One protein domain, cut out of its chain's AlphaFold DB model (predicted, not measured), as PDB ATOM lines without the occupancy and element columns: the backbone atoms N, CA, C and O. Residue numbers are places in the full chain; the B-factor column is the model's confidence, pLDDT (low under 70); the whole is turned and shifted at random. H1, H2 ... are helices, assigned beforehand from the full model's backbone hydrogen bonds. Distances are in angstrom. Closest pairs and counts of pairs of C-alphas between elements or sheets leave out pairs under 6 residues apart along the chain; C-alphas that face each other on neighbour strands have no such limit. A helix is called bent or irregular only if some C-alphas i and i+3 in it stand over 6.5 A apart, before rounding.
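Overview. This is residues 77 to 144 of the 203 residues of an uncharacterized protein of Chitinophaga dinghuensis (UniProt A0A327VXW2). The longest helix, H3, packs on the irregular helix H4 at a steep angle, with the short helices H1 and H2 at one end. Residues 77 to 89, with no named element, run from the other end to H1. The 68 printed residues include four named helices, H1 to H4 in order, and no named strand: all helix. The whole is compact, with radius of gyration of the C-alphas 12.0 A, and spans 37 by 22 by 18 A.

Along the chain. H3, residues 111 to 126, is 22.4 A long, from C-alpha 111 at (122.835, 50.105, 120.144). H4, residues 129 to 143, is 15.9 A long, ends at C-alpha 143 (128.656, 45.758, 106.267), and is irregular: C-alphas 131 and 134 are 8.3 A apart. H1 is residues 90 to 98 and H2 residues 102 to 108.

Arrangement. H3, with residues 117 to 124 alone, touches H4; the closest C-alphas, Ala 120 and Val 132, are 5.9 A apart. They run opposite ways at a steep tilt of 61 degrees. H1 and H4 are close but not clearly touching, the closest C-alphas being Met 96 and Leu 138, 7.3 A. H2 is likewise close but not clearly touching to H4, Lys 102 to Leu 142, 6.3 A between closest C-alphas. H2 and H3 are apart. Every O i to N i+4 pair is within hydrogen-bond range in H1, H2 and H3, and 6 of 11 in H4.

Size, cuts and confidence. The C-alphas farthest apart, Asp 78 and Gly 100, are 37.3 A apart. The printed part has no cut, the three links between helices are tight, and no printed residue has pLDDT under 70.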
ATOM      1  N   ASN A  77     107.807  46.970  94.505       87.12
ATOM      2  CA  ASN A  77     107.047  45.788  94.913       87.12
ATOM      3  C   ASN A  77     106.324  46.022  96.249       87.12
ATOM      4  O   ASN A  77     106.635  46.961  96.981       87.12
ATOM      5  N   ASP A  78     105.367  45.145  96.561       87.81
ATOM      6  CA  ASP A  78     104.722  45.134  97.873       87.81
ATOM      7  C   ASP A  78     105.753  44.857  98.975       87.81
ATOM      8  O   ASP A  78     106.400  43.808  99.013       87.81
ATOM      9  N   ASP A  79     105.894  45.828  99.868       89.56
ATOM     10  CA  ASP A  79     106.827  45.833 100.981       89.56
ATOM     11  C   ASP A  79     106.108  45.919 102.334       89.56
ATOM     12  O   ASP A  79     106.727  46.257 103.339       89.56
ATOM     13  N   GLY A  80     104.814  45.573 102.397       89.81
ATOM     14  CA  GLY A  80     104.028  45.616 103.638       89.81
ATOM     15  C   GLY A  80     104.541  44.701 104.759       89.81
ATOM     16  O   GLY A  80     104.187  44.886 105.921       89.81
ATOM     17  N   HIS A  81     105.399  43.735 104.426       87.88
ATOM     18  CA  HIS A  81     106.087  42.855 105.374       87.88
ATOM     19  C   HIS A  81     107.407  43.448 105.905       87.88
ATOM     20  O   HIS A  81     108.005  42.896 106.829       87.88
ATOM     21  N   VAL A  82     107.876  44.561 105.335       92.62
ATOM     22  CA  VAL A  82     109.151  45.198 105.669       92.62
ATOM     23  C   VAL A  82     108.936  46.286 106.716       92.62
ATOM     24  O   VAL A  82     108.148  47.214 106.539       92.62
ATOM     25  N   THR A  83     109.687  46.205 107.814       93.38
ATOM     26  CA  THR A  83     109.709  47.258 108.834       93.38
ATOM     27  C   THR A  83     110.809  48.266 108.523       93.38
ATOM     28  O   THR A  83     111.994  47.943 108.578       93.38
ATOM     29  N   TYR A  84     110.407  49.502 108.237       94.25
ATOM     30  CA  TYR A  84     111.321  50.615 108.000       94.25
ATOM     31  C   TYR A  84     111.739  51.270 109.320       94.25
ATOM     32  O   TYR A  84     110.882  51.501 110.178       94.25
ATOM     33  N   PRO A  85     113.030  51.586 109.512       94.38
ATOM     34  CA  PRO A  85     113.452  52.391 110.645       94.38
ATOM     35  C   PRO A  85     113.018  53.848 110.462       94.38
ATOM     36  O   PRO A  85     112.825  54.323 109.341       94.38
ATOM     37  N   ASP A  86     112.937  54.579 111.573       91.81
ATOM     38  CA  ASP A  86     112.805  56.034 111.524       91.81
ATOM     39  C   ASP A  86     113.985  56.668 110.772       91.81
ATOM     40  O   ASP A  86     115.078  56.091 110.757       91.81
ATOM     41  N   PRO A  87     113.830  57.889 110.243       89.06
ATOM     42  CA  PRO A  87     114.930  58.617 109.631       89.06
ATOM     43  C   PRO A  87     116.160  58.774 110.540       89.06
ATOM     44  O   PRO A  87     116.052  58.790 111.777       89.06
ATOM     45  N   LEU A  88     117.340  58.931 109.931       86.38
ATOM     46  CA  LEU A  88     118.566  59.222 110.680       86.38
ATOM     47  C   LEU A  88     118.418  60.553 111.425       86.38
ATOM     48  O   LEU A  88     118.074  61.585 110.848       86.38
ATOM     49  N   ALA A  89     118.729  60.544 112.718       86.31
ATOM     50  CA  ALA A  89     118.798  61.767 113.505       86.31
ATOM     51  C   ALA A  89     120.022  62.610 113.107       86.31
ATOM     52  O   ALA A  89     121.064  62.072 112.727       86.31
ATOM     53  N   ASP A  90     119.935  63.934 113.253       84.75
ATOM     54  CA  ASP A  90     121.001  64.850 112.819       84.75
ATOM     55  C   ASP A  90     122.354  64.581 113.488       84.75
ATOM     56  O   ASP A  90     123.393  64.666 112.837       84.75
ATOM     57  N   HIS A  91     122.360  64.187 114.763       79.88
ATOM     58  CA  HIS A  91     123.596  63.838 115.468       79.88
ATOM     59  C   HIS A  91     124.259  62.567 114.902       79.88
ATOM     60  O   HIS A  91     125.485  62.498 114.849       79.88
ATOM     61  N   HIS A  92     123.485  61.595 114.400       80.88
ATOM     62  CA  HIS A  92     124.030  60.424 113.703       80.88
ATOM     63  C   HIS A  92     124.629  60.803 112.344       80.88
ATOM     64  O   HIS A  92     125.701  60.317 111.985       80.88
ATOM     65  N   ARG A  93     123.996  61.729 111.613       81.12
ATOM     66  CA  ARG A  93     124.556  62.267 110.359       81.12
ATOM     67  C   ARG A  93     125.881  62.994 110.606       81.12
ATOM     68  O   ARG A  93     126.843  62.804 109.866       81.12
ATOM     69  N   GLN A  94     125.952  63.787 111.677       80.56
ATOM     70  CA  GLN A  94     127.184  64.465 112.089       80.56
ATOM     71  C   GLN A  94     128.285  63.468 112.461       80.56
ATOM     72  O   GLN A  94     129.419  63.636 112.013       80.56
ATOM     73  N   LEU A  95     127.949  62.404 113.201       80.50
ATOM     74  CA  LEU A  95     128.888  61.330 113.526       80.50
ATOM     75  C   LEU A  95     129.508  60.736 112.256       80.50
ATOM     76  O   LEU A  95     130.728  60.655 112.166       80.50
ATOM     77  N   MET A  96     128.693  60.407 111.249       74.94
ATOM     78  CA  MET A  96     129.174  59.855 109.976       74.94
ATOM     79  C   MET A  96     130.137  60.789 109.238       74.94
ATOM     80  O   MET A  96     131.107  60.324 108.652       74.94
ATOM     81  N   SER A  97     129.893  62.102 109.278       76.19
ATOM     82  CA  SER A  97     130.784  63.090 108.652       76.19
ATOM     83  C   SER A  97     132.090  63.325 109.421       76.19
ATOM     84  O   SER A  97     133.049  63.844 108.852       76.19
ATOM     85  N   ALA A  98     132.126  62.967 110.708       77.44
ATOM     86  CA  ALA A  98     133.249  63.230 111.604       77.44
ATOM     87  C   ALA A  98     134.210  62.041 111.756       77.44
ATOM     88  O   ALA A  98     135.356  62.241 112.155       77.44
ATOM     89  N   VAL A  99     133.755  60.816 111.482       78.50
ATOM     90  CA  VAL A  99     134.567  59.599 111.626       78.50
ATOM     91  C   VAL A  99     135.359  59.301 110.355       78.50
ATOM     92  O   VAL A  99     134.823  59.317 109.250       78.50
ATOM     93  N   GLY A 100     136.650  59.002 110.511       73.62
ATOM     94  CA  GLY A 100     137.545  58.702 109.383       73.62
ATOM     95  C   GLY A 100     137.713  57.208 109.094       73.62
ATOM     96  O   GLY A 100     138.366  56.837 108.119       73.62
ATOM     97  N   SER A 101     137.178  56.335 109.954       80.62
ATOM     98  CA  SER A 101     137.357  54.885 109.840       80.62
ATOM     99  C   SER A 101     136.172  54.085 110.383       80.62
ATOM    100  O   SER A 101     135.450  54.531 111.277       80.62
ATOM    101  N   LYS A 102     136.029  52.846 109.891       81.00
ATOM    102  CA  LYS A 102     135.047  51.862 110.379       81.00
ATOM    103  C   LYS A 102     135.178  51.597 111.883       81.00
ATOM    104  O   LYS A 102     134.173  51.503 112.576       81.00
ATOM    105  N   ALA A 103     136.408  51.486 112.390       83.88
ATOM    106  CA  ALA A 103     136.659  51.214 113.805       83.88
ATOM    107  C   ALA A 103     136.186  52.368 114.706       83.88
ATOM    108  O   ALA A 103     135.547  52.134 115.729       83.88
ATOM    109  N   GLU A 104     136.453  53.613 114.301       84.44
ATOM    110  CA  GLU A 104     135.994  54.802 115.024       84.44
ATOM    111  C   GLU A 104     134.464  54.898 115.035       84.44
ATOM    112  O   GLU A 104     133.871  55.134 116.089       84.44
ATOM    113  N   LEU A 105     133.831  54.641 113.888       83.75
ATOM    114  CA  LEU A 105     132.379  54.590 113.770       83.75
ATOM    115  C   LEU A 105     131.768  53.537 114.704       83.75
ATOM    116  O   LEU A 105     130.861  53.867 115.458       83.75
ATOM    117  N   LEU A 106     132.297  52.308 114.715       84.25
ATOM    118  CA  LEU A 106     131.826  51.239 115.605       84.25
ATOM    119  C   LEU A 106     131.979  51.607 117.086       84.25
ATOM    120  O   LEU A 106     131.071  51.360 117.866       84.25
ATOM    121  N   SER A 107     133.087  52.245 117.474       85.44
ATOM    122  CA  SER A 107     133.317  52.639 118.874       85.44
ATOM    123  C   SER A 107     132.385  53.738 119.397       85.44
ATOM    124  O   SER A 107     132.276  53.922 120.607       85.44
ATOM    125  N   ARG A 108     131.764  54.506 118.496       84.38
ATOM    126  CA  ARG A 108     130.895  55.646 118.826       84.38
ATOM    127  C   ARG A 108     129.425  55.388 118.516       84.38
ATOM    128  O   ARG A 108     128.595  56.257 118.766       84.38
ATOM    129  N   MET A 109     129.127  54.237 117.930       84.81
ATOM    130  CA  MET A 109     127.777  53.822 117.602       84.81
ATOM    131  C   MET A 109     127.110  53.283 118.855       84.81
ATOM    132  O   MET A 109     127.673  52.441 119.549       84.81
ATOM    133  N   ASP A 110     125.917  53.789 119.139       87.44
ATOM    134  CA  ASP A 110     125.066  53.214 120.165       87.44
ATOM    135  C   ASP A 110     124.226  52.059 119.598       87.44
ATOM    136  O   ASP A 110     124.083  51.881 118.381       87.44
ATOM    137  N   ASP A 111     123.656  51.265 120.502       86.88
ATOM    138  CA  ASP A 111     122.835  50.105 120.144       86.88
ATOM    139  C   ASP A 111     121.609  50.503 119.303       86.88
ATOM    140  O   ASP A 111     121.141  49.728 118.469       86.88
ATOM    141  N   GLN A 112     121.097  51.727 119.481       87.38
ATOM    142  CA  GLN A 112     119.939  52.222 118.743       87.38
ATOM    143  C   GLN A 112     120.281  52.499 117.274       87.38
ATOM    144  O   GLN A 112     119.510  52.140 116.381       87.38
ATOM    145  N   LEU A 113     121.417  53.142 117.002       87.62
ATOM    146  CA  LEU A 113     121.909  53.374 115.651       87.62
ATOM    147  C   LEU A 113     122.251  52.047 114.971       87.62
ATOM    148  O   LEU A 113     121.937  51.881 113.791       87.62
ATOM    149  N   PHE A 114     122.828  51.098 115.710       88.62
ATOM    150  CA  PHE A 114     123.115  49.765 115.190       88.62
ATOM    151  C   PHE A 114     121.833  49.018 114.779       88.62
ATOM    152  O   PHE A 114     121.737  48.560 113.640       88.62
ATOM    153  N   ASP A 115     120.813  48.969 115.642       89.88
ATOM    154  CA  ASP A 115     119.511  48.353 115.332       89.88
ATOM    155  C   ASP A 115     118.825  49.025 114.130       89.88
ATOM    156  O   ASP A 115     118.362  48.350 113.204       89.88
ATOM    157  N   LYS A 116     118.822  50.363 114.078       91.75
ATOM    158  CA  LYS A 116     118.282  51.110 112.930       91.75
ATOM    159  C   LYS A 116     119.025  50.796 111.641       91.75
ATOM    160  O   LYS A 116     118.386  50.622 110.608       91.75
ATOM    161  N   MET A 117     120.351  50.701 111.692       92.06
ATOM    162  CA  MET A 117     121.168  50.336 110.539       92.06
ATOM    163  C   MET A 117     120.860  48.905 110.074       92.06
ATOM    164  O   MET A 117     120.703  48.698 108.874       92.06
ATOM    165  N   GLN A 118     120.709  47.934 110.982       91.06
ATOM    166  CA  GLN A 118     120.334  46.563 110.611       91.06
ATOM    167  C   GLN A 118     118.951  46.512 109.948       91.06
ATOM    168  O   GLN A 118     118.795  45.896 108.891       91.06
ATOM    169  N   LYS A 119     117.966  47.220 110.513       93.44
ATOM    170  CA  LYS A 119     116.625  47.359 109.921       93.44
ATOM    171  C   LYS A 119     116.669  48.049 108.563       93.44
ATOM    172  O   LYS A 119     116.029  47.581 107.628       93.44
ATOM    173  N   ALA A 120     117.453  49.120 108.432       95.25
ATOM    174  CA  ALA A 120     117.643  49.821 107.168       95.25
ATOM    175  C   ALA A 120     118.278  48.907 106.119       95.25
ATOM    176  O   ALA A 120     117.818  48.897 104.985       95.25
ATOM    177  N   ALA A 121     119.289  48.112 106.482       94.12
ATOM    178  CA  ALA A 121     119.935  47.180 105.566       94.12
ATOM    179  C   ALA A 121     118.962  46.099 105.075       94.12
ATOM    180  O   ALA A 121     118.851  45.866 103.872       94.12
ATOM    181  N   TYR A 122     118.199  45.492 105.987       93.06
ATOM    182  CA  TYR A 122     117.149  44.544 105.617       93.06
ATOM    183  C   TYR A 122     116.102  45.193 104.699       93.06
ATOM    184  O   TYR A 122     115.799  44.659 103.633       93.06
ATOM    185  N   ALA A 123     115.602  46.377 105.065       95.06
ATOM    186  CA  ALA A 123     114.593  47.099 104.297       95.06
ATOM    187  C   ALA A 123     115.095  47.558 102.922       95.06
ATOM    188  O   ALA A 123     114.350  47.525 101.947       95.06
ATOM    189  N   TYR A 124     116.371  47.928 102.819       95.94
ATOM    190  CA  TYR A 124     116.993  48.296 101.555       95.94
ATOM    191  C   TYR A 124     116.969  47.114 100.581       95.94
ATOM    192  O   TYR A 124     116.652  47.286  99.405       95.94
ATOM    193  N   VAL A 125     117.278  45.905 101.061       93.69
ATOM    194  CA  VAL A 125     117.329  44.692 100.234       93.69
ATOM    195  C   VAL A 125     115.926  44.171  99.924       93.69
ATOM    196  O   VAL A 125     115.592  44.008  98.752       93.69
ATOM    197  N   MET A 126     115.100  43.963 100.951       92.69
ATOM    198  CA  MET A 126     113.804  43.273 100.849       92.69
ATOM    199  C   MET A 126     112.621  44.188 100.511       92.69
ATOM    200  O   MET A 126     111.560  43.691 100.147       92.69
ATOM    201  N   GLY A 127     112.780  45.506 100.628       93.69
ATOM    202  CA  GLY A 127     111.726  46.492 100.385       93.69
ATOM    203  C   GLY A 127     112.094  47.510  99.310       93.69
ATOM    204  O   GLY A 127     112.802  47.210  98.352       93.69
ATOM    205  N   ASP A 128     111.609  48.736  99.471       95.25
ATOM    206  CA  ASP A 128     111.923  49.887  98.633       95.25
ATOM    207  C   ASP A 128     113.140  50.636  99.191       95.25
ATOM    208  O   ASP A 128     113.069  51.356 100.193       95.25
ATOM    209  N   SER A 129     114.268  50.488  98.504       95.94
ATOM    210  CA  SER A 129     115.554  51.070  98.886       95.94
ATOM    211  C   SER A 129     115.520  52.595  98.984       95.94
ATOM    212  O   SER A 129     116.227  53.189  99.802       95.94
ATOM    213  N   ARG A 130     114.620  53.245  98.234       95.19
ATOM    214  CA  ARG A 130     114.462  54.706  98.227       95.19
ATOM    215  C   ARG A 130     113.977  55.242  99.574       95.19
ATOM    216  O   ARG A 130     114.269  56.387  99.907       95.19
ATOM    217  N   LYS A 131     113.271  54.427 100.369       94.81
ATOM    218  CA  LYS A 131     112.767  54.813 101.701       94.81
ATOM    219  C   LYS A 131     113.870  54.879 102.765       94.81
ATOM    220  O   LYS A 131     113.674  55.517 103.791       94.81
ATOM    221  N   VAL A 132     115.019  54.242 102.525       95.19
ATOM    222  CA  VAL A 132     116.150  54.146 103.474       95.19
ATOM    223  C   VAL A 132     117.474  54.593 102.855       95.19
ATOM    224  O   VAL A 132     118.543  54.300 103.384       95.19
ATOM    225  N   GLN A 133     117.421  55.336 101.751       93.44
ATOM    226  CA  GLN A 133     118.605  55.731 100.989       93.44
ATOM    227  C   GLN A 133     119.631  56.517 101.823       93.44
ATOM    228  O   GLN A 133     120.833  56.385 101.615       93.44
ATOM    229  N   GLU A 134     119.189  57.286 102.821       91.75
ATOM    230  CA  GLU A 134     120.100  58.018 103.711       91.75
ATOM    231  C   GLU A 134     121.016  57.107 104.552       91.75
ATOM    232  O   GLU A 134     122.091  57.539 104.967       91.75
ATOM    233  N   TYR A 135     120.624  55.848 104.771       92.81
ATOM    234  CA  TYR A 135     121.421  54.856 105.491       92.81
ATOM    235  C   TYR A 135     122.458  54.163 104.597       92.81
ATOM    236  O   TYR A 135     123.377  53.534 105.119       92.81
ATOM    237  N   GLU A 136     122.356  54.268 103.269       92.88
ATOM    238  CA  GLU A 136     123.210  53.533 102.327       92.88
ATOM    239  C   GLU A 136     124.720  53.727 102.583       92.88
ATOM    240  O   GLU A 136     125.434  52.721 102.659       92.88
ATOM    241  N   PRO A 137     125.248  54.954 102.793       89.38
ATOM    242  CA  PRO A 137     126.675  55.135 103.062       89.38
ATOM    243  C   PRO A 137     127.114  54.479 104.375       89.38
ATOM    244  O   PRO A 137     128.217  53.934 104.458       89.38
ATOM    245  N   LEU A 138     126.245  54.510 105.394       88.56
ATOM    246  CA  LEU A 138     126.505  53.899 106.695       88.56
ATOM    247  C   LEU A 138     126.598  52.381 106.559       88.56
ATOM    248  O   LEU A 138     127.568  51.767 107.004       88.56
ATOM    249  N   ILE A 139     125.611  51.797 105.884       92.19
ATOM    250  CA  ILE A 139     125.528  50.360 105.656       92.19
ATOM    251  C   ILE A 139     126.732  49.879 104.842       92.19
ATOM    252  O   ILE A 139     127.408  48.936 105.250       92.19
ATOM    253  N   ASN A 140     127.063  50.559 103.740       92.06
ATOM    254  CA  ASN A 140     128.215  50.203 102.910       92.06
ATOM    255  C   ASN A 140     129.541  50.288 103.679       92.06
ATOM    256  O   ASN A 140     130.400  49.433 103.501       92.06
ATOM    257  N   SER A 141     129.702  51.264 104.575       87.12
ATOM    258  CA  SER A 141     130.936  51.419 105.362       87.12
ATOM    259  C   SER A 141     131.117  50.336 106.433       87.12
ATOM    260  O   SER A 141     132.243  50.027 106.830       87.12
ATOM    261  N   LEU A 142     130.016  49.776 106.944       86.88
ATOM    262  CA  LEU A 142     130.027  48.845 108.076       86.88
ATOM    263  C   LEU A 142     129.881  47.384 107.661       86.88
ATOM    264  O   LEU A 142     130.533  46.519 108.249       86.88
ATOM    265  N   MET A 143     129.042  47.111 106.668       88.62
ATOM    266  CA  MET A 143     128.656  45.758 106.267       88.62
ATOM    267  C   MET A 143     129.335  45.300 104.974       88.62
ATOM    268  O   MET A 143     129.316  44.107 104.688       88.62
ATOM    269  N   PHE A 144     129.942  46.216 104.212       91.12
ATOM    270  CA  PHE A 144     130.546  45.909 102.916       91.12
ATOM    271  C   PHE A 144     132.046  46.276 102.858       91.12
ATOM    272  O   PHE A 144     132.498  47.144 103.612       91.12
TER     273      PHE A 144